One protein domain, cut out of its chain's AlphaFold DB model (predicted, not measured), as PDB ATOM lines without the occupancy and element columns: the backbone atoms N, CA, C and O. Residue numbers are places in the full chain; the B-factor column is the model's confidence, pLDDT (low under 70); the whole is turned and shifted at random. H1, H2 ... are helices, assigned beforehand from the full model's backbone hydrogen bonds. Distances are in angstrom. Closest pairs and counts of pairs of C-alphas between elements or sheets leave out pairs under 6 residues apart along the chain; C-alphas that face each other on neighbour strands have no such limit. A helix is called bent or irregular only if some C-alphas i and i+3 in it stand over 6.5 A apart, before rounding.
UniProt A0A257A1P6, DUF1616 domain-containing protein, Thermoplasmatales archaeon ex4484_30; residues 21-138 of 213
ATOM      1  N   ASP A  21      40.141  46.079   6.842       85.31
ATOM      2  CA  ASP A  21      39.749  45.190   5.758       85.31
ATOM      3  C   ASP A  21      40.094  45.733   4.366       85.31
ATOM      4  O   ASP A  21      40.650  45.008   3.542       85.31
ATOM      5  N   ILE A  22      39.847  47.020   4.115       88.62
ATOM      6  CA  ILE A  22      40.188  47.656   2.833       88.62
ATOM      7  C   ILE A  22      41.700  47.818   2.697       88.62
ATOM      8  O   ILE A  22      42.249  47.600   1.622       88.62
ATOM      9  N   ILE A  23      42.391  48.129   3.795       89.88
ATOM     10  CA  ILE A  23      43.855  48.217   3.806       89.88
ATOM     11  C   ILE A  23      44.474  46.846   3.500       89.88
ATOM     12  O   ILE A  23      45.376  46.764   2.673       89.88
ATOM     13  N   ILE A  24      43.956  45.764   4.090       91.44
ATOM     14  CA  ILE A  24      44.381  44.389   3.787       91.44
ATOM     15  C   ILE A  24      44.142  44.069   2.306       91.44
ATOM     16  O   ILE A  24      45.039  43.540   1.651       91.44
ATOM     17  N   CYS A  25      42.979  44.435   1.755       92.94
ATOM     18  CA  CYS A  25      42.684  44.246   0.332       92.94
ATOM     19  C   CYS A  25      43.679  44.993  -0.566       92.94
ATOM     20  O   CYS A  25      44.157  44.430  -1.552       92.94
ATOM     21  N   LEU A  26      44.026  46.236  -0.224       94.06
ATOM     22  CA  LEU A  26      45.009  47.028  -0.966       94.06
ATOM     23  C   LEU A  26      46.414  46.423  -0.867       94.06
ATOM     24  O   LEU A  26      47.077  46.273  -1.889       94.06
ATOM     25  N   ILE A  27      46.847  46.009   0.326       94.31
ATOM     26  CA  ILE A  27      48.147  45.350   0.522       94.31
ATOM     27  C   ILE A  27      48.219  44.056  -0.292       94.31
ATOM     28  O   ILE A  27      49.207  43.834  -0.989       94.31
ATOM     29  N   TRP A  28      47.170  43.232  -0.270       94.75
ATOM     30  CA  TRP A  28      47.099  42.009  -1.076       94.75
ATOM     31  C   TRP A  28      47.158  42.315  -2.579       94.75
ATOM     32  O   TRP A  28      47.872  41.648  -3.328       94.75
ATOM     33  N   SER A  29      46.458  43.368  -3.014       93.88
ATOM     34  CA  SER A  29      46.457  43.842  -4.407       93.88
ATOM     35  C   SER A  29      47.812  44.385  -4.860       93.88
ATOM     36  O   SER A  29      48.103  44.374  -6.049       93.88
ATOM     37  N   ILE A  30      48.651  44.865  -3.940       93.88
ATOM     38  CA  ILE A  30      50.032  45.266  -4.239       93.88
ATOM     39  C   ILE A  30      50.950  44.037  -4.218       93.88
ATOM     40  O   ILE A  30      51.795  43.889  -5.096       93.88
ATOM     41  N   ALA A  31      50.763  43.123  -3.262       92.62
ATOM     42  CA  ALA A  31      51.583  41.921  -3.094       92.62
ATOM     43  C   ALA A  31      51.500  40.946  -4.283       92.62
ATOM     44  O   ALA A  31      52.446  40.202  -4.541       92.62
ATOM     45  N   ILE A  32      50.402  40.962  -5.043       92.31
ATOM     46  CA  ILE A  32      50.269  40.155  -6.264       92.31
ATOM     47  C   ILE A  32      51.182  40.638  -7.406       92.31
ATOM     48  O   ILE A  32      51.574  39.832  -8.248       92.31
ATOM     49  N   ILE A  33      51.558  41.922  -7.437       91.38
ATOM     50  CA  ILE A  33      52.387  42.508  -8.501       91.38
ATOM     51  C   ILE A  33      53.751  41.804  -8.598       91.38
ATOM     52  O   ILE A  33      54.049  41.264  -9.665       91.38
ATOM     53  N   PRO A  34      54.573  41.718  -7.529       90.62
ATOM     54  CA  PRO A  34      55.843  41.000  -7.599       90.62
ATOM     55  C   PRO A  34      55.654  39.502  -7.867       90.62
ATOM     56  O   PRO A  34      56.476  38.909  -8.556       90.62
ATOM     57  N   ALA A  35      54.564  38.886  -7.393       87.69
ATOM     58  CA  ALA A  35      54.281  37.476  -7.674       87.69
ATOM     59  C   ALA A  35      54.062  37.205  -9.173       87.69
ATOM     60  O   ALA A  35      54.425  36.134  -9.662       87.69
ATOM     61  N   VAL A  36      53.487  38.169  -9.898       86.75
ATOM     62  CA  VAL A  36      53.312  38.101 -11.354       86.75
ATOM     63  C   VAL A  36      54.605  38.468 -12.087       86.75
ATOM     64  O   VAL A  36      54.960  37.777 -13.035       86.75
ATOM     65  N   LEU A  37      55.338  39.491 -11.632       87.31
ATOM     66  CA  LEU A  37      56.589  39.936 -12.266       87.31
ATOM     67  C   LEU A  37      57.734  38.917 -12.150       87.31
ATOM     68  O   LEU A  37      58.551  38.816 -13.058       87.31
ATOM     69  N   LEU A  38      57.797  38.163 -11.050       88.62
ATOM     70  CA  LEU A  38      58.817  37.129 -10.826       88.62
ATOM     71  C   LEU A  38      58.453  35.768 -11.459       88.62
ATOM     72  O   LEU A  38      59.189  34.803 -11.276       88.62
ATOM     73  N   ASP A  39      57.303  35.673 -12.139       84.81
ATOM     74  CA  ASP A  39      56.733  34.461 -12.758       84.81
ATOM     75  C   ASP A  39      56.735  33.200 -11.859       84.81
ATOM     76  O   ASP A  39      56.843  32.053 -12.303       84.81
ATOM     77  N   ILE A  40      56.575  33.393 -10.543       87.81
ATOM     78  CA  ILE A  40      56.520  32.292  -9.574       87.81
ATOM     79  C   ILE A  40      55.119  31.671  -9.623       87.81
ATOM     80  O   ILE A  40      54.201  32.101  -8.920       87.81
ATOM     81  N   LYS A  41      54.952  30.624 -10.442       87.25
ATOM     82  CA  LYS A  41      53.654  29.971 -10.722       87.25
ATOM     83  C   LYS A  41      52.826  29.654  -9.472       87.25
ATOM     84  O   LYS A  41      51.645  29.984  -9.424       87.25
ATOM     85  N   ALA A  42      53.437  29.041  -8.457       88.69
ATOM     86  CA  ALA A  42      52.736  28.663  -7.229       88.69
ATOM     87  C   ALA A  42      52.208  29.892  -6.472       88.69
ATOM     88  O   ALA A  42      51.031  29.948  -6.120       88.69
ATOM     89  N   LEU A  43      53.054  30.910  -6.291       88.38
ATOM     90  CA  LEU A  43      52.685  32.144  -5.599       88.38
ATOM     91  C   LEU A  43      51.605  32.915  -6.370       88.38
ATOM     92  O   LEU A  43      50.656  33.419  -5.770       88.38
ATOM     93  N   ARG A  44      51.704  32.938  -7.705       89.25
ATOM     94  CA  ARG A  44      50.714  33.559  -8.591       89.25
ATOM     95  C   ARG A  44      49.330  32.936  -8.434       89.25
ATOM     96  O   ARG A  44      48.346  33.665  -8.409       89.25
ATOM     97  N   ILE A  45      49.239  31.611  -8.318       89.00
ATOM     98  CA  ILE A  45      47.957  30.914  -8.135       89.00
ATOM     99  C   ILE A  45      47.403  31.179  -6.731       89.00
ATOM    100  O   ILE A  45      46.245  31.570  -6.599       89.00
ATOM    101  N   VAL A  46      48.236  31.018  -5.699       92.12
ATOM    102  CA  VAL A  46      47.823  31.163  -4.294       92.12
ATOM    103  C   VAL A  46      47.362  32.587  -3.975       92.12
ATOM    104  O   VAL A  46      46.390  32.753  -3.246       92.12
ATOM    105  N   LEU A  47      48.013  33.614  -4.528       92.12
ATOM    106  CA  LEU A  47      47.612  35.010  -4.320       92.12
ATOM    107  C   LEU A  47      46.563  35.488  -5.327       92.12
ATOM    108  O   LEU A  47      45.664  36.251  -4.965       92.12
ATOM    109  N   GLY A  48      46.675  35.048  -6.581       92.69
ATOM    110  CA  GLY A  48      45.831  35.514  -7.675       92.69
ATOM    111  C   GLY A  48      44.411  34.988  -7.628       92.69
ATOM    112  O   GLY A  48      43.485  35.743  -7.916       92.69
ATOM    113  N   LEU A  49      44.214  33.735  -7.219       93.19
ATOM    114  CA  LEU A  49      42.878  33.146  -7.170       93.19
ATOM    115  C   LEU A  49      41.988  33.815  -6.103       93.19
ATOM    116  O   LEU A  49      40.898  34.264  -6.463       93.19
ATOM    117  N   PRO A  50      42.431  34.005  -4.843       94.00
ATOM    118  CA  PRO A  50      41.674  34.786  -3.864       94.00
ATOM    119  C   PRO A  50      41.478  36.243  -4.286       94.00
ATOM    120  O   PRO A  50      40.404  36.802  -4.066       94.00
ATOM    121  N   PHE A  51      42.481  36.857  -4.928       95.31
ATOM    122  CA  PHE A  51      42.353  38.221  -5.436       95.31
ATOM    123  C   PHE A  51      41.212  38.324  -6.448       95.31
ATOM    124  O   PHE A  51      40.287  39.098  -6.228       95.31
ATOM    125  N   ILE A  52      41.219  37.497  -7.494       95.31
ATOM    126  CA  ILE A  52      40.196  37.510  -8.547       95.31
ATOM    127  C   ILE A  52      38.804  37.174  -7.996       95.31
ATOM    128  O   ILE A  52      37.818  37.800  -8.382       95.31
ATOM    129  N   LEU A  53      38.697  36.195  -7.097       95.81
ATOM    130  CA  LEU A  53      37.395  35.711  -6.634       95.81
ATOM    131  C   LEU A  53      36.751  36.576  -5.550       95.81
ATOM    132  O   LEU A  53      35.539  36.483  -5.366       95.81
ATOM    133  N   PHE A  54      37.526  37.390  -4.832       96.38
ATOM    134  CA  PHE A  54      37.019  38.055  -3.634       96.38
ATOM    135  C   PHE A  54      37.269  39.562  -3.595       96.38
ATOM    136  O   PHE A  54      36.357  40.317  -3.264       96.38
ATOM    137  N   ILE A  55      38.480  40.027  -3.916       96.31
ATOM    138  CA  ILE A  55      38.906  41.396  -3.584       96.31
ATOM    139  C   ILE A  55      38.126  42.481  -4.356       96.31
ATOM    140  O   ILE A  55      37.589  43.377  -3.698       96.31
ATOM    141  N   PRO A  56      37.996  42.426  -5.700       96.62
ATOM    142  CA  PRO A  56      37.206  43.397  -6.458       96.62
ATOM    143  C   PRO A  56      35.764  43.491  -5.958       96.62
ATOM    144  O   PRO A  56      35.251  44.591  -5.745       96.62
ATOM    145  N   GLY A  57      35.131  42.343  -5.706       96.19
ATOM    146  CA  GLY A  57      33.775  42.283  -5.172       96.19
ATOM    147  C   GLY A  57      33.662  42.837  -3.751       96.19
ATOM    148  O   GLY A  57      32.753  43.616  -3.480       96.19
ATOM    149  N   TYR A  58      34.602  42.520  -2.858       94.62
ATOM    150  CA  TYR A  58      34.599  43.004  -1.473       94.62
ATOM    151  C   TYR A  58      34.716  44.527  -1.384       94.62
ATOM    152  O   TYR A  58      33.951  45.191  -0.674       94.62
ATOM    153  N   VAL A  59      35.644  45.104  -2.150       94.94
ATOM    154  CA  VAL A  59      35.820  46.559  -2.208       94.94
ATOM    155  C   VAL A  59      34.605  47.225  -2.858       94.94
ATOM    156  O   VAL A  59      34.193  48.301  -2.422       94.94
ATOM    157  N   LEU A  60      33.968  46.573  -3.833       95.56
ATOM    158  CA  LEU A  60      32.726  47.062  -4.424       95.56
ATOM    159  C   LEU A  60      31.554  47.039  -3.433       95.56
ATOM    160  O   LEU A  60      30.824  48.025  -3.356       95.56
ATOM    161  N   VAL A  61      31.393  45.982  -2.628       93.44
ATOM    162  CA  VAL A  61      30.397  45.942  -1.535       93.44
ATOM    163  C   VAL A  61      30.616  47.114  -0.585       93.44
ATOM    164  O   VAL A  61      29.667  47.820  -0.241       93.44
ATOM    165  N   PHE A  62      31.870  47.353  -0.196       90.44
ATOM    166  CA  PHE A  62      32.223  48.479   0.661       90.44
ATOM    167  C   PHE A  62      31.881  49.831   0.019       90.44
ATOM    168  O   PHE A  62      31.314  50.704   0.678       90.44
ATOM    169  N   ALA A  63      32.178  49.988  -1.271       91.62
ATOM    170  CA  ALA A  63      31.889  51.204  -2.012       91.62
ATOM    171  C   ALA A  63      30.389  51.434  -2.211       91.62
ATOM    172  O   ALA A  63      29.950  52.579  -2.137       91.62
ATOM    173  N   LEU A  64      29.598  50.382  -2.450       91.44
ATOM    174  CA  LEU A  64      28.154  50.451  -2.688       91.44
ATOM    175  C   LEU A  64      27.359  50.681  -1.399       91.44
ATOM    176  O   LEU A  64      26.450  51.520  -1.387       91.44
ATOM    177  N   PHE A  65      27.730  49.985  -0.323       87.69
ATOM    178  CA  PHE A  65      27.003  49.947   0.947       87.69
ATOM    179  C   PHE A  65      27.877  50.369   2.148       87.69
ATOM    180  O   PHE A  65      28.048  49.602   3.096       87.69
ATOM    181  N   PRO A  66      28.402  51.608   2.176       79.38
ATOM    182  CA  PRO A  66      29.361  52.049   3.198       79.38
ATOM    183  C   PRO A  66      28.767  52.167   4.613       79.38
ATOM    184  O   PRO A  66      29.516  52.170   5.590       79.38
ATOM    185  N   GLY A  67      27.439  52.294   4.729       73.56
ATOM    186  CA  GLY A  67      26.722  52.509   5.992       73.56
ATOM    187  C   GLY A  67      25.657  51.461   6.317       73.56
ATOM    188  O   GLY A  67      24.903  51.668   7.264       73.56
ATOM    189  N   ARG A  68      25.553  50.368   5.546       75.25
ATOM    190  CA  ARG A  68      24.649  49.260   5.892       75.25
ATOM    191  C   ARG A  68      25.361  48.307   6.844       75.25
ATOM    192  O   ARG A  68      26.517  47.952   6.612       75.25
ATOM    193  N   ASP A  69      24.646  47.878   7.878       73.69
ATOM    194  CA  ASP A  69      25.035  46.697   8.640       73.69
ATOM    195  C   ASP A  69      24.770  45.481   7.758       73.69
ATOM    196  O   ASP A  69      23.624  45.158   7.460       73.69
ATOM    197  N   ILE A  70      25.858  44.884   7.280       77.00
ATOM    198  CA  ILE A  70      25.863  43.643   6.511       77.00
ATOM    199  C   ILE A  70      26.606  42.634   7.371       77.00
ATOM    200  O   ILE A  70      27.765  42.883   7.736       77.00
ATOM    201  N   ASP A  71      25.949  41.520   7.674       79.25
ATOM    202  CA  ASP A  71      26.546  40.424   8.428       79.25
ATOM    203  C   ASP A  71      27.766  39.850   7.706       79.25
ATOM    204  O   ASP A  71      27.903  39.951   6.485       79.25
ATOM    205  N   LEU A  72      28.674  39.209   8.446       78.88
ATOM    206  CA  LEU A  72      29.901  38.665   7.858       78.88
ATOM    207  C   LEU A  72      29.619  37.678   6.708       78.88
ATOM    208  O   LEU A  72      30.270  37.751   5.668       78.88
ATOM    209  N   ILE A  73      28.648  36.777   6.886       80.88
ATOM    210  CA  ILE A  73      28.298  35.755   5.886       80.88
ATOM    211  C   ILE A  73      27.713  36.415   4.635       80.88
ATOM    212  O   ILE A  73      28.130  36.098   3.523       80.88
ATOM    213  N   GLU A  74      26.800  37.370   4.815       86.00
ATOM    214  CA  GLU A  74      26.207  38.129   3.714       86.00
ATOM    215  C   GLU A  74      27.274  38.939   2.971       86.00
ATOM    216  O   GLU A  74      27.340  38.911   1.743       86.00
ATOM    217  N   ARG A  75      28.185  39.592   3.702       88.44
ATOM    218  CA  ARG A  75      29.298  40.350   3.124       88.44
ATOM    219  C   ARG A  75      30.195  39.450   2.285       88.44
ATOM    220  O   ARG A  75      30.554  39.832   1.175       88.44
ATOM    221  N   ILE A  76      30.542  38.266   2.789       90.44
ATOM    222  CA  ILE A  76      31.348  37.286   2.054       90.44
ATOM    223  C   ILE A  76      30.603  36.832   0.792       90.44
ATOM    224  O   ILE A  76      31.170  36.905  -0.297       90.44
ATOM    225  N   ALA A  77      29.333  36.439   0.914       92.94
ATOM    226  CA  ALA A  77      28.524  35.970  -0.209       92.94
ATOM    227  C   ALA A  77      28.368  37.039  -1.307       92.94
ATOM    228  O   ALA A  77      28.611  36.758  -2.483       92.94
ATOM    229  N   LEU A  78      28.043  38.279  -0.927       93.81
ATOM    230  CA  LEU A  78      27.941  39.413  -1.849       93.81
ATOM    231  C   LEU A  78      29.278  39.722  -2.527       93.81
ATOM    232  O   LEU A  78      29.297  40.048  -3.711       93.81
ATOM    233  N   SER A  79      30.392  39.593  -1.801       95.25
ATOM    234  CA  SER A  79      31.731  39.827  -2.354       95.25
ATOM    235  C   SER A  79      32.070  38.809  -3.438       95.25
ATOM    236  O   SER A  79      32.470  39.202  -4.531       95.25
ATOM    237  N   PHE A  80      31.843  37.516  -3.184       96.50
ATOM    238  CA  PHE A  80      32.031  36.479  -4.202       96.50
ATOM    239  C   PHE A  80      31.122  36.707  -5.415       96.50
ATOM    240  O   PHE A  80      31.601  36.705  -6.549       96.50
ATOM    241  N   GLY A  81      29.830  36.968  -5.187       95.88
ATOM    242  CA  GLY A  81      28.868  37.207  -6.265       95.88
ATOM    243  C   GLY A  81      29.245  38.401  -7.146       95.88
ATOM    244  O   GLY A  81      29.255  38.291  -8.373       95.88
ATOM    245  N   LEU A  82      29.627  39.525  -6.533       96.56
ATOM    246  CA  LEU A  82      30.054  40.716  -7.268       96.56
ATOM    247  C   LEU A  82      31.387  40.511  -7.992       96.56
ATOM    248  O   LEU A  82      31.538  41.023  -9.096       96.56
ATOM    249  N   SER A  83      32.332  39.750  -7.435       97.50
ATOM    250  CA  SER A  83      33.595  39.474  -8.133       97.50
ATOM    251  C   SER A  83      33.380  38.600  -9.370       97.50
ATOM    252  O   SER A  83      33.904  38.911 -10.439       97.50
ATOM    253  N   ILE A  84      32.547  37.556  -9.255       96.25
ATOM    254  CA  ILE A  84      32.181  36.680 -10.382       96.25
ATOM    255  C   ILE A  84      31.467  37.467 -11.489       96.25
ATOM    256  O   ILE A  84      31.648  37.157 -12.662       96.25
ATOM    257  N   ALA A  85      30.694  38.500 -11.147       96.50
ATOM    258  CA  ALA A  85      30.068  39.372 -12.138       96.50
ATOM    259  C   ALA A  85      31.061  40.372 -12.762       96.50
ATOM    260  O   ALA A  85      31.118  40.524 -13.983       96.50
ATOM    261  N   VAL A  86      31.845  41.069 -11.934       96.75
ATOM    262  CA  VAL A  86      32.668  42.211 -12.366       96.75
ATOM    263  C   VAL A  86      33.938  41.772 -13.079       96.75
ATOM    264  O   VAL A  86      34.296  42.385 -14.081       96.75
ATOM    265  N   VAL A  87      34.632  40.730 -12.612       96.06
ATOM    266  CA  VAL A  87      35.930  40.360 -13.197       96.06
ATOM    267  C   VAL A  87      35.811  39.927 -14.666       96.06
ATOM    268  O   VAL A  87      36.553  40.472 -15.489       96.06
ATOM    269  N   PRO A  88      34.881  39.032 -15.056       94.38
ATOM    270  CA  PRO A  88      34.682  38.698 -16.464       94.38
ATOM    271  C   PRO A  88      34.233  39.901 -17.293       94.38
ATOM    272  O   PRO A  88      34.667  40.044 -18.432       94.38
ATOM    273  N   LEU A  89      33.414  40.793 -16.723       95.06
ATOM    274  CA  LEU A  89      32.974  42.009 -17.404       95.06
ATOM    275  C   LEU A  89      34.147  42.956 -17.695       95.06
ATOM    276  O   LEU A  89      34.229  43.502 -18.792       95.06
ATOM    277  N   VAL A  90      35.082  43.109 -16.753       94.25
ATOM    278  CA  VAL A  90      36.329  43.863 -16.966       94.25
ATOM    279  C   VAL A  90      37.174  43.200 -18.049       94.25
ATOM    280  O   VAL A  90      37.639  43.889 -18.951       94.25
ATOM    281  N   GLY A  91      37.325  41.873 -18.012       92.38
ATOM    282  CA  GLY A  91      38.038  41.128 -19.054       92.38
ATOM    283  C   GLY A  91      37.420  41.311 -20.446       92.38
ATOM    284  O   GLY A  91      38.143  41.540 -21.416       92.38
ATOM    285  N   LEU A  92      36.088  41.285 -20.536       92.19
ATOM    286  CA  LEU A  92      35.343  41.546 -21.768       92.19
ATOM    287  C   LEU A  92      35.546  42.987 -22.252       92.19
ATOM    288  O   LEU A  92      35.814  43.204 -23.431       92.19
ATOM    289  N   ALA A  93      35.454  43.971 -21.356       91.69
ATOM    290  CA  ALA A  93      35.684  45.375 -21.690       91.69
ATOM    291  C   ALA A  93      37.108  45.600 -22.221       91.69
ATOM    292  O   ALA A  93      37.314  46.348 -23.177       91.69
ATOM    293  N   LEU A  94      38.086  44.894 -21.654       92.62
ATOM    294  CA  LEU A  94      39.481  44.958 -22.071       92.62
ATOM    295  C   LEU A  94      39.717  44.420 -23.485       92.62
ATOM    296  O   LEU A  94      40.642  44.869 -24.157       92.62
ATOM    297  N   ASN A  95      38.864  43.512 -23.967       91.88
ATOM    298  CA  ASN A  95      38.928  43.003 -25.336       91.88
ATOM    299  C   ASN A  95      38.742  44.108 -26.389       91.88
ATOM    300  O   ASN A  95      39.266  44.003 -27.491       91.88
ATOM    301  N   TYR A  96      38.026  45.180 -26.040       89.19
ATOM    302  CA  TYR A  96      37.840  46.344 -26.911       89.19
ATOM    303  C   TYR A  96      38.994  47.351 -26.830       89.19
ATOM    304  O   TYR A  96      38.996  48.345 -27.554       89.19
ATOM    305  N   THR A  97      39.979  47.123 -25.956       88.38
ATOM    306  CA  THR A  97      41.155  47.990 -25.836       88.38
ATOM    307  C   THR A  97      42.312  47.489 -26.709       88.38
ATOM    308  O   THR A  97      42.425  46.283 -26.937       88.38
ATOM    309  N   PRO A  98      43.232  48.372 -27.148       84.94
ATOM    310  CA  PRO A  98      44.376  47.990 -27.988       84.94
ATOM    311  C   PRO A  98      45.297  46.927 -27.367       84.94
ATOM    312  O   PRO A  98      46.061  46.277 -28.073       84.94
ATOM    313  N   TRP A  99      45.246  46.758 -26.042       83.81
ATOM    314  CA  TRP A  99      46.079  45.815 -25.299       83.81
ATOM    315  C   TRP A  99      45.531  44.374 -25.283       83.81
ATOM    316  O   TRP A  99      46.299  43.438 -25.036       83.81
ATOM    317  N   GLY A 100      44.240  44.185 -25.583       83.00
ATOM    318  CA  GLY A 100      43.571  42.882 -25.649       83.00
ATOM    319  C   GLY A 100      43.503  42.112 -24.320       83.00
ATOM    320  O   GLY A 100      43.835  42.615 -23.244       83.00
ATOM    321  N   ILE A 101      43.076  40.845 -24.393       87.25
ATOM    322  CA  ILE A 101      42.939  39.937 -23.239       87.25
ATOM    323  C   ILE A 101      44.302  39.304 -22.906       87.25
ATOM    324  O   ILE A 101      44.567  38.139 -23.202       87.25
ATOM    325  N   ARG A 102      45.203  40.095 -22.313       89.50
ATOM    326  CA  ARG A 102      46.514  39.643 -21.806       89.50
ATOM    327  C   ARG A 102      46.567  39.720 -20.278       89.50
ATOM    328  O   ARG A 102      45.784  40.434 -19.660       89.50
ATOM    329  N   LEU A 103      47.522  39.024 -19.658       88.00
ATOM    330  CA  LEU A 103      47.659  39.006 -18.196       88.00
ATOM    331  C   LEU A 103      47.943  40.400 -17.609       88.00
ATOM    332  O   LEU A 103      47.299  40.787 -16.638       88.00
ATOM    333  N   GLU A 104      48.875  41.161 -18.195       90.00
ATOM    334  CA  GLU A 104      49.284  42.470 -17.654       90.00
ATOM    335  C   GLU A 104      48.151  43.512 -17.700       90.00
ATOM    336  O   GLU A 104      47.879  44.141 -16.672       90.00
ATOM    337  N   PRO A 105      47.411  43.678 -18.815       92.19
ATOM    338  CA  PRO A 105      46.270  44.588 -18.869       92.19
ATOM    339  C   PRO A 105      45.135  44.169 -17.919       92.19
ATOM    340  O   PRO A 105      44.508  45.018 -17.283       92.19
ATOM    341  N   ILE A 106      44.856  42.864 -17.785       92.75
ATOM    342  CA  ILE A 106      43.812  42.376 -16.863       92.75
ATOM    343  C   ILE A 106      44.202  42.699 -15.422       92.75
ATOM    344  O   ILE A 106      43.395  43.222 -14.657       92.75
ATOM    345  N   LEU A 107      45.452  42.430 -15.049       93.31
ATOM    346  CA  LEU A 107      45.933  42.706 -13.703       93.31
ATOM    347  C   LEU A 107      45.906  44.205 -13.390       93.31
ATOM    348  O   LEU A 107      45.390  44.605 -12.349       93.31
ATOM    349  N   THR A 108      46.425  45.039 -14.293       93.62
ATOM    350  CA  THR A 108      46.465  46.495 -14.090       93.62
ATOM    351  C   THR A 108      45.068  47.106 -14.035       93.62
ATOM    352  O   THR A 108      44.816  47.931 -13.159       93.62
ATOM    353  N   SER A 109      44.135  46.671 -14.887       94.75
ATOM    354  CA  SER A 109      42.743  47.143 -14.855       94.75
ATOM    355  C   SER A 109      42.016  46.748 -13.567       94.75
ATOM    356  O   SER A 109      41.355  47.593 -12.962       94.75
ATOM    357  N   LEU A 110      42.178  45.507 -13.092       95.56
ATOM    358  CA  LEU A 110      41.585  45.063 -11.827       95.56
ATOM    359  C   LEU A 110      42.176  45.803 -10.625       95.56
ATOM    360  O   LEU A 110      41.426  46.229  -9.748       95.56
ATOM    361  N   ILE A 111      43.496  45.999 -10.587       96.12
ATOM    362  CA  ILE A 111      44.146  46.785  -9.532       96.12
ATOM    363  C   ILE A 111      43.630  48.227  -9.567       96.12
ATOM    364  O   ILE A 111      43.187  48.737  -8.540       96.12
ATOM    365  N   ALA A 112      43.608  48.870 -10.737       96.06
ATOM    366  CA  ALA A 112      43.089  50.229 -10.882       96.06
ATOM    367  C   ALA A 112      41.636  50.338 -10.391       96.06
ATOM    368  O   ALA A 112      41.314  51.244  -9.622       96.06
ATOM    369  N   LEU A 113      40.782  49.379 -10.755       96.50
ATOM    370  CA  LEU A 113      39.401  49.299 -10.281       96.50
ATOM    371  C   LEU A 113      39.329  49.180  -8.754       96.50
ATOM    372  O   LEU A 113      38.577  49.921  -8.123       96.50
ATOM    373  N   VAL A 114      40.135  48.308  -8.140       96.88
ATOM    374  CA  VAL A 114      40.194  48.152  -6.677       96.88
ATOM    375  C   VAL A 114      40.614  49.456  -5.995       96.88
ATOM    376  O   VAL A 114      39.992  49.856  -5.009       96.88
ATOM    377  N   PHE A 115      41.620  50.158  -6.518       96.44
ATOM    378  CA  PHE A 115      42.057  51.447  -5.974       96.44
ATOM    379  C   PHE A 115      40.968  52.520  -6.097       96.44
ATOM    380  O   PHE A 115      40.645  53.178  -5.106       96.44
ATOM    381  N   ILE A 116      40.354  52.659  -7.276       96.88
ATOM    382  CA  ILE A 116      39.283  53.633  -7.525       96.88
ATOM    383  C   ILE A 116      38.092  53.371  -6.597       96.88
ATOM    384  O   ILE A 116      37.628  54.285  -5.910       96.88
ATOM    385  N   LEU A 117      37.623  52.124  -6.512       95.75
ATOM    386  CA  LEU A 117      36.509  51.758  -5.636       95.75
ATOM    387  C   LEU A 117      36.855  51.938  -4.155       95.75
ATOM    388  O   LEU A 117      35.994  52.361  -3.385       95.75
ATOM    389  N   SER A 118      38.103  51.683  -3.757       93.38
ATOM    390  CA  SER A 118      38.560  51.932  -2.385       93.38
ATOM    391  C   SER A 118      38.493  53.417  -2.040       93.38
ATOM    392  O   SER A 118      37.992  53.765  -0.973       93.38
ATOM    393  N   ILE A 119      38.929  54.298  -2.949       94.00
ATOM    394  CA  ILE A 119      38.854  55.757  -2.772       94.00
ATOM    395  C   ILE A 119      37.392  56.211  -2.693       94.00
ATOM    396  O   ILE A 119      37.027  56.941  -1.770       94.00
ATOM    397  N   ILE A 120      36.538  55.745  -3.609       93.75
ATOM    398  CA  ILE A 120      35.104  56.075  -3.618       93.75
ATOM    399  C   ILE A 120      34.437  55.598  -2.328       93.75
ATOM    400  O   ILE A 120      33.724  56.364  -1.679       93.75
ATOM    401  N   GLY A 121      34.675  54.349  -1.927       90.06
ATOM    402  CA  GLY A 121      34.121  53.785  -0.702       90.06
ATOM    403  C   GLY A 121      34.605  54.524   0.536       90.06
ATOM    404  O   GLY A 121      33.811  54.818   1.426       90.06
ATOM    405  N   TRP A 122      35.881  54.908   0.568       88.56
ATOM    406  CA  TRP A 122      36.445  55.708   1.647       88.56
ATOM    407  C   TRP A 122      35.808  57.098   1.732       88.56
ATOM    408  O   TRP A 122      35.441  57.545   2.821       88.56
ATOM    409  N   TYR A 123      35.632  57.769   0.593       89.69
ATOM    410  CA  TYR A 123      34.959  59.064   0.518       89.69
ATOM    411  C   TYR A 123      33.507  58.956   0.998       89.69
ATOM    412  O   TYR A 123      33.113  59.647   1.937       89.69
ATOM    413  N   ARG A 124      32.740  58.005   0.447       87.69
ATOM    414  CA  ARG A 124      31.346  57.771   0.848       87.69
ATOM    415  C   ARG A 124      31.217  57.382   2.320       87.69
ATOM    416  O   ARG A 124      30.238  57.759   2.955       87.69
ATOM    417  N   TRP A 125      32.178  56.638   2.865       81.88
ATOM    418  CA  TRP A 125      32.193  56.255   4.277       81.88
ATOM    419  C   TRP A 125      32.449  57.447   5.207       81.88
ATOM    420  O   TRP A 125      31.850  57.521   6.279       81.88
ATOM    421  N   GLN A 126      33.291  58.403   4.803       82.19
ATOM    422  CA  GLN A 126      33.519  59.630   5.572       82.19
ATOM    423  C   GLN A 126      32.325  60.586   5.542       82.19
ATOM    424  O   GLN A 126      32.056  61.244   6.544       82.19
ATOM    425  N   SER A 127      31.589  60.636   4.431       80.81
ATOM    426  CA  SER A 127      30.410  61.496   4.278       80.81
ATOM    427  C   SER A 127      29.192  61.051   5.103       80.81
ATOM    428  O   SER A 127      28.160  61.716   5.060       80.81
ATOM    429  N   LEU A 128      29.273  59.944   5.852       73.38
ATOM    430  CA  LEU A 128      28.171  59.453   6.682       73.38
ATOM    431  C   LEU A 128      28.022  60.294   7.970       73.38
ATOM    432  O   LEU A 128      28.953  60.334   8.784       73.38
ATOM    433  N   PRO A 129      26.850  60.920   8.213       62.16
ATOM    434  CA  PRO A 129      26.605  61.699   9.424       62.16
ATOM    435  C   PRO A 129      26.704  60.824  10.681       62.16
ATOM    436  O   PRO A 129      25.993  59.830  10.833       62.16
ATOM    437  N   ILE A 130      27.559  61.232  11.620       60.66
ATOM    438  CA  ILE A 130      27.874  60.500  12.865       60.66
ATOM    439  C   ILE A 130      26.639  60.350  13.782       60.66
ATOM    440  O   ILE A 130      26.597  59.464  14.630       60.66
ATOM    441  N   MET A 131      25.620  61.193  13.595       52.41
ATOM    442  CA  MET A 131      24.534  61.407  14.555       52.41
ATOM    443  C   MET A 131      23.424  60.339  14.542       52.41
ATOM    444  O   MET A 131      22.728  60.205  15.540       52.41
ATOM    445  N   HIS A 132      23.283  59.549  13.468       50.03
ATOM    446  CA  HIS A 132      22.222  58.528  13.341       50.03
ATOM    447  C   HIS A 132      22.735  57.091  13.132       50.03
ATOM    448  O   HIS A 132      21.941  56.155  13.121       50.03
ATOM    449  N   HIS A 133      24.052  56.881  13.010       54.88
ATOM    450  CA  HIS A 133      24.624  55.557  12.747       54.88
ATOM    451  C   HIS A 133      25.659  55.138  13.810       54.88
ATOM    452  O   HIS A 133      26.857  55.389  13.643       54.88
ATOM    453  N   PRO A 134      25.258  54.374  14.852       51.62
ATOM    454  CA  PRO A 134      26.198  53.664  15.735       51.62
ATOM    455  C   PRO A 134      27.058  52.613  14.994       51.62
ATOM    456  O   PRO A 134      27.960  52.009  15.578       51.62
ATOM    457  N   LEU A 135      26.807  52.428  13.693       52.84
ATOM    458  CA  LEU A 135      27.395  51.437  12.791       52.84
ATOM    459  C   LEU A 135      28.874  51.699  12.460       52.84
ATOM    460  O   LEU A 135      29.608  50.788  12.081       52.84
ATOM    461  N   LYS A 136      29.372  52.923  12.711       51.75
ATOM    462  CA  LYS A 136      30.802  53.268  12.562       51.75
ATOM    463  C   LYS A 136      31.723  52.384  13.426       51.75
ATOM    464  O   LYS A 136      32.892  52.227  13.092       51.75
ATOM    465  N   LYS A 137      31.195  51.785  14.503       50.28
ATOM    466  CA  LYS A 137      31.919  50.904  15.448       50.28
ATOM    467  C   LYS A 137      31.706  49.402  15.205       50.28
ATOM    468  O   LYS A 137      32.140  48.583  16.005       50.28
ATOM    469  N   ARG A 138      30.964  49.039  14.160       52.62
ATOM    470  CA  ARG A 138      30.125  47.838  14.147       52.62
ATOM    471  C   ARG A 138      30.217  47.084  12.799       52.62
ATOM    472  O   ARG A 138      29.334  46.345  12.421       52.62
TER     473      ARG A 138
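What this domain is: This is residues 21 to 138 of the 213 residues of the protein "DUF1616 domain-containing protein" of Thermoplasmatales archaeon ex4484_30 (UniProt A0A257A1P6). Four long helices make an elongated stack: H1 and H4 run side by side in opposite directions, the bent helix H2 lies over the two of them, and H3 crosses over H2 on the side away from H1. H2a packs on H1 and H2b on H4, while the short helix H5, at one end of the long axis, touches no helix. The printed part has 118 residues with five named helices, in the order H1 to H5, and no named strand; the class is all helix. It is compact, with a radius of gyration of the C-alphas of 15.5 A, and spans 49 by 30 by 22 A.

Where its parts are: Three helices have 24 residues each. H4, residues 103 to 126, measures 34.5 A from C-alpha 103 at (47.659, 39.006, -18.196) to C-alpha 126 at (33.519, 59.630, 5.572). H3, residues 72 to 95, measures 34.7 A. H2, residues 41 to 64, was assigned as one helix by its hydrogen bonds but is bent: C-alphas 53 and 56 are 7.7 A apart. Its arms are H2a, residues 41 to 53, 17.7 A, and H2b, residues 56 to 64, 12.1 A, at a shallow tilt of 28 degrees. H1, residues 21 to 37, measures 25.2 A and begins at C-alpha 21 at (39.749, 45.190, 5.758). H5 is residues 134 to 137.

How they stand to each other: H2 and H4 are the hubs, touching 3 other helices each. H2b and H4 touch, closest at the C-alphas of Ala 63 and Gly 121, 3.7 A, and run the same way at a shallow tilt of 25 degrees. H4, with residues 111 to 118 alone, touches H1; their closest C-alphas, Ser 29 and Ile 111, are 6.3 A apart, and they run opposite ways at 15 degrees, a shallow tilt. H1 and H2a form a helical hairpin, closest at the C-alphas of Ala 35 and Arg 44, 5.4 A, with a tilt of 36 degrees, only just steep. H2b and H3 touch at a steep tilt of 69.6 degrees, only just short of about perpendicular; the C-alphas of Gly 57 and Ser 83 are closest, 4.1 A. H1 and H3 are apart. Every O i to N i+4 pair is within hydrogen-bond range in H2b and H4, against 10 of 13 in H1, 8 of 9 in H2a and 18 of 20 in H3; H5 is too short for such a pair.

The domain as a whole: The C-alphas farthest apart, those of Asp 39 and Met 131, are 50.1 A apart. The printed part has no cut. The link from H1 to H2 is tight, the other three are short, and none is long. The mean pLDDT of the printed part is 87.5; residues 129 to 138 are under 70.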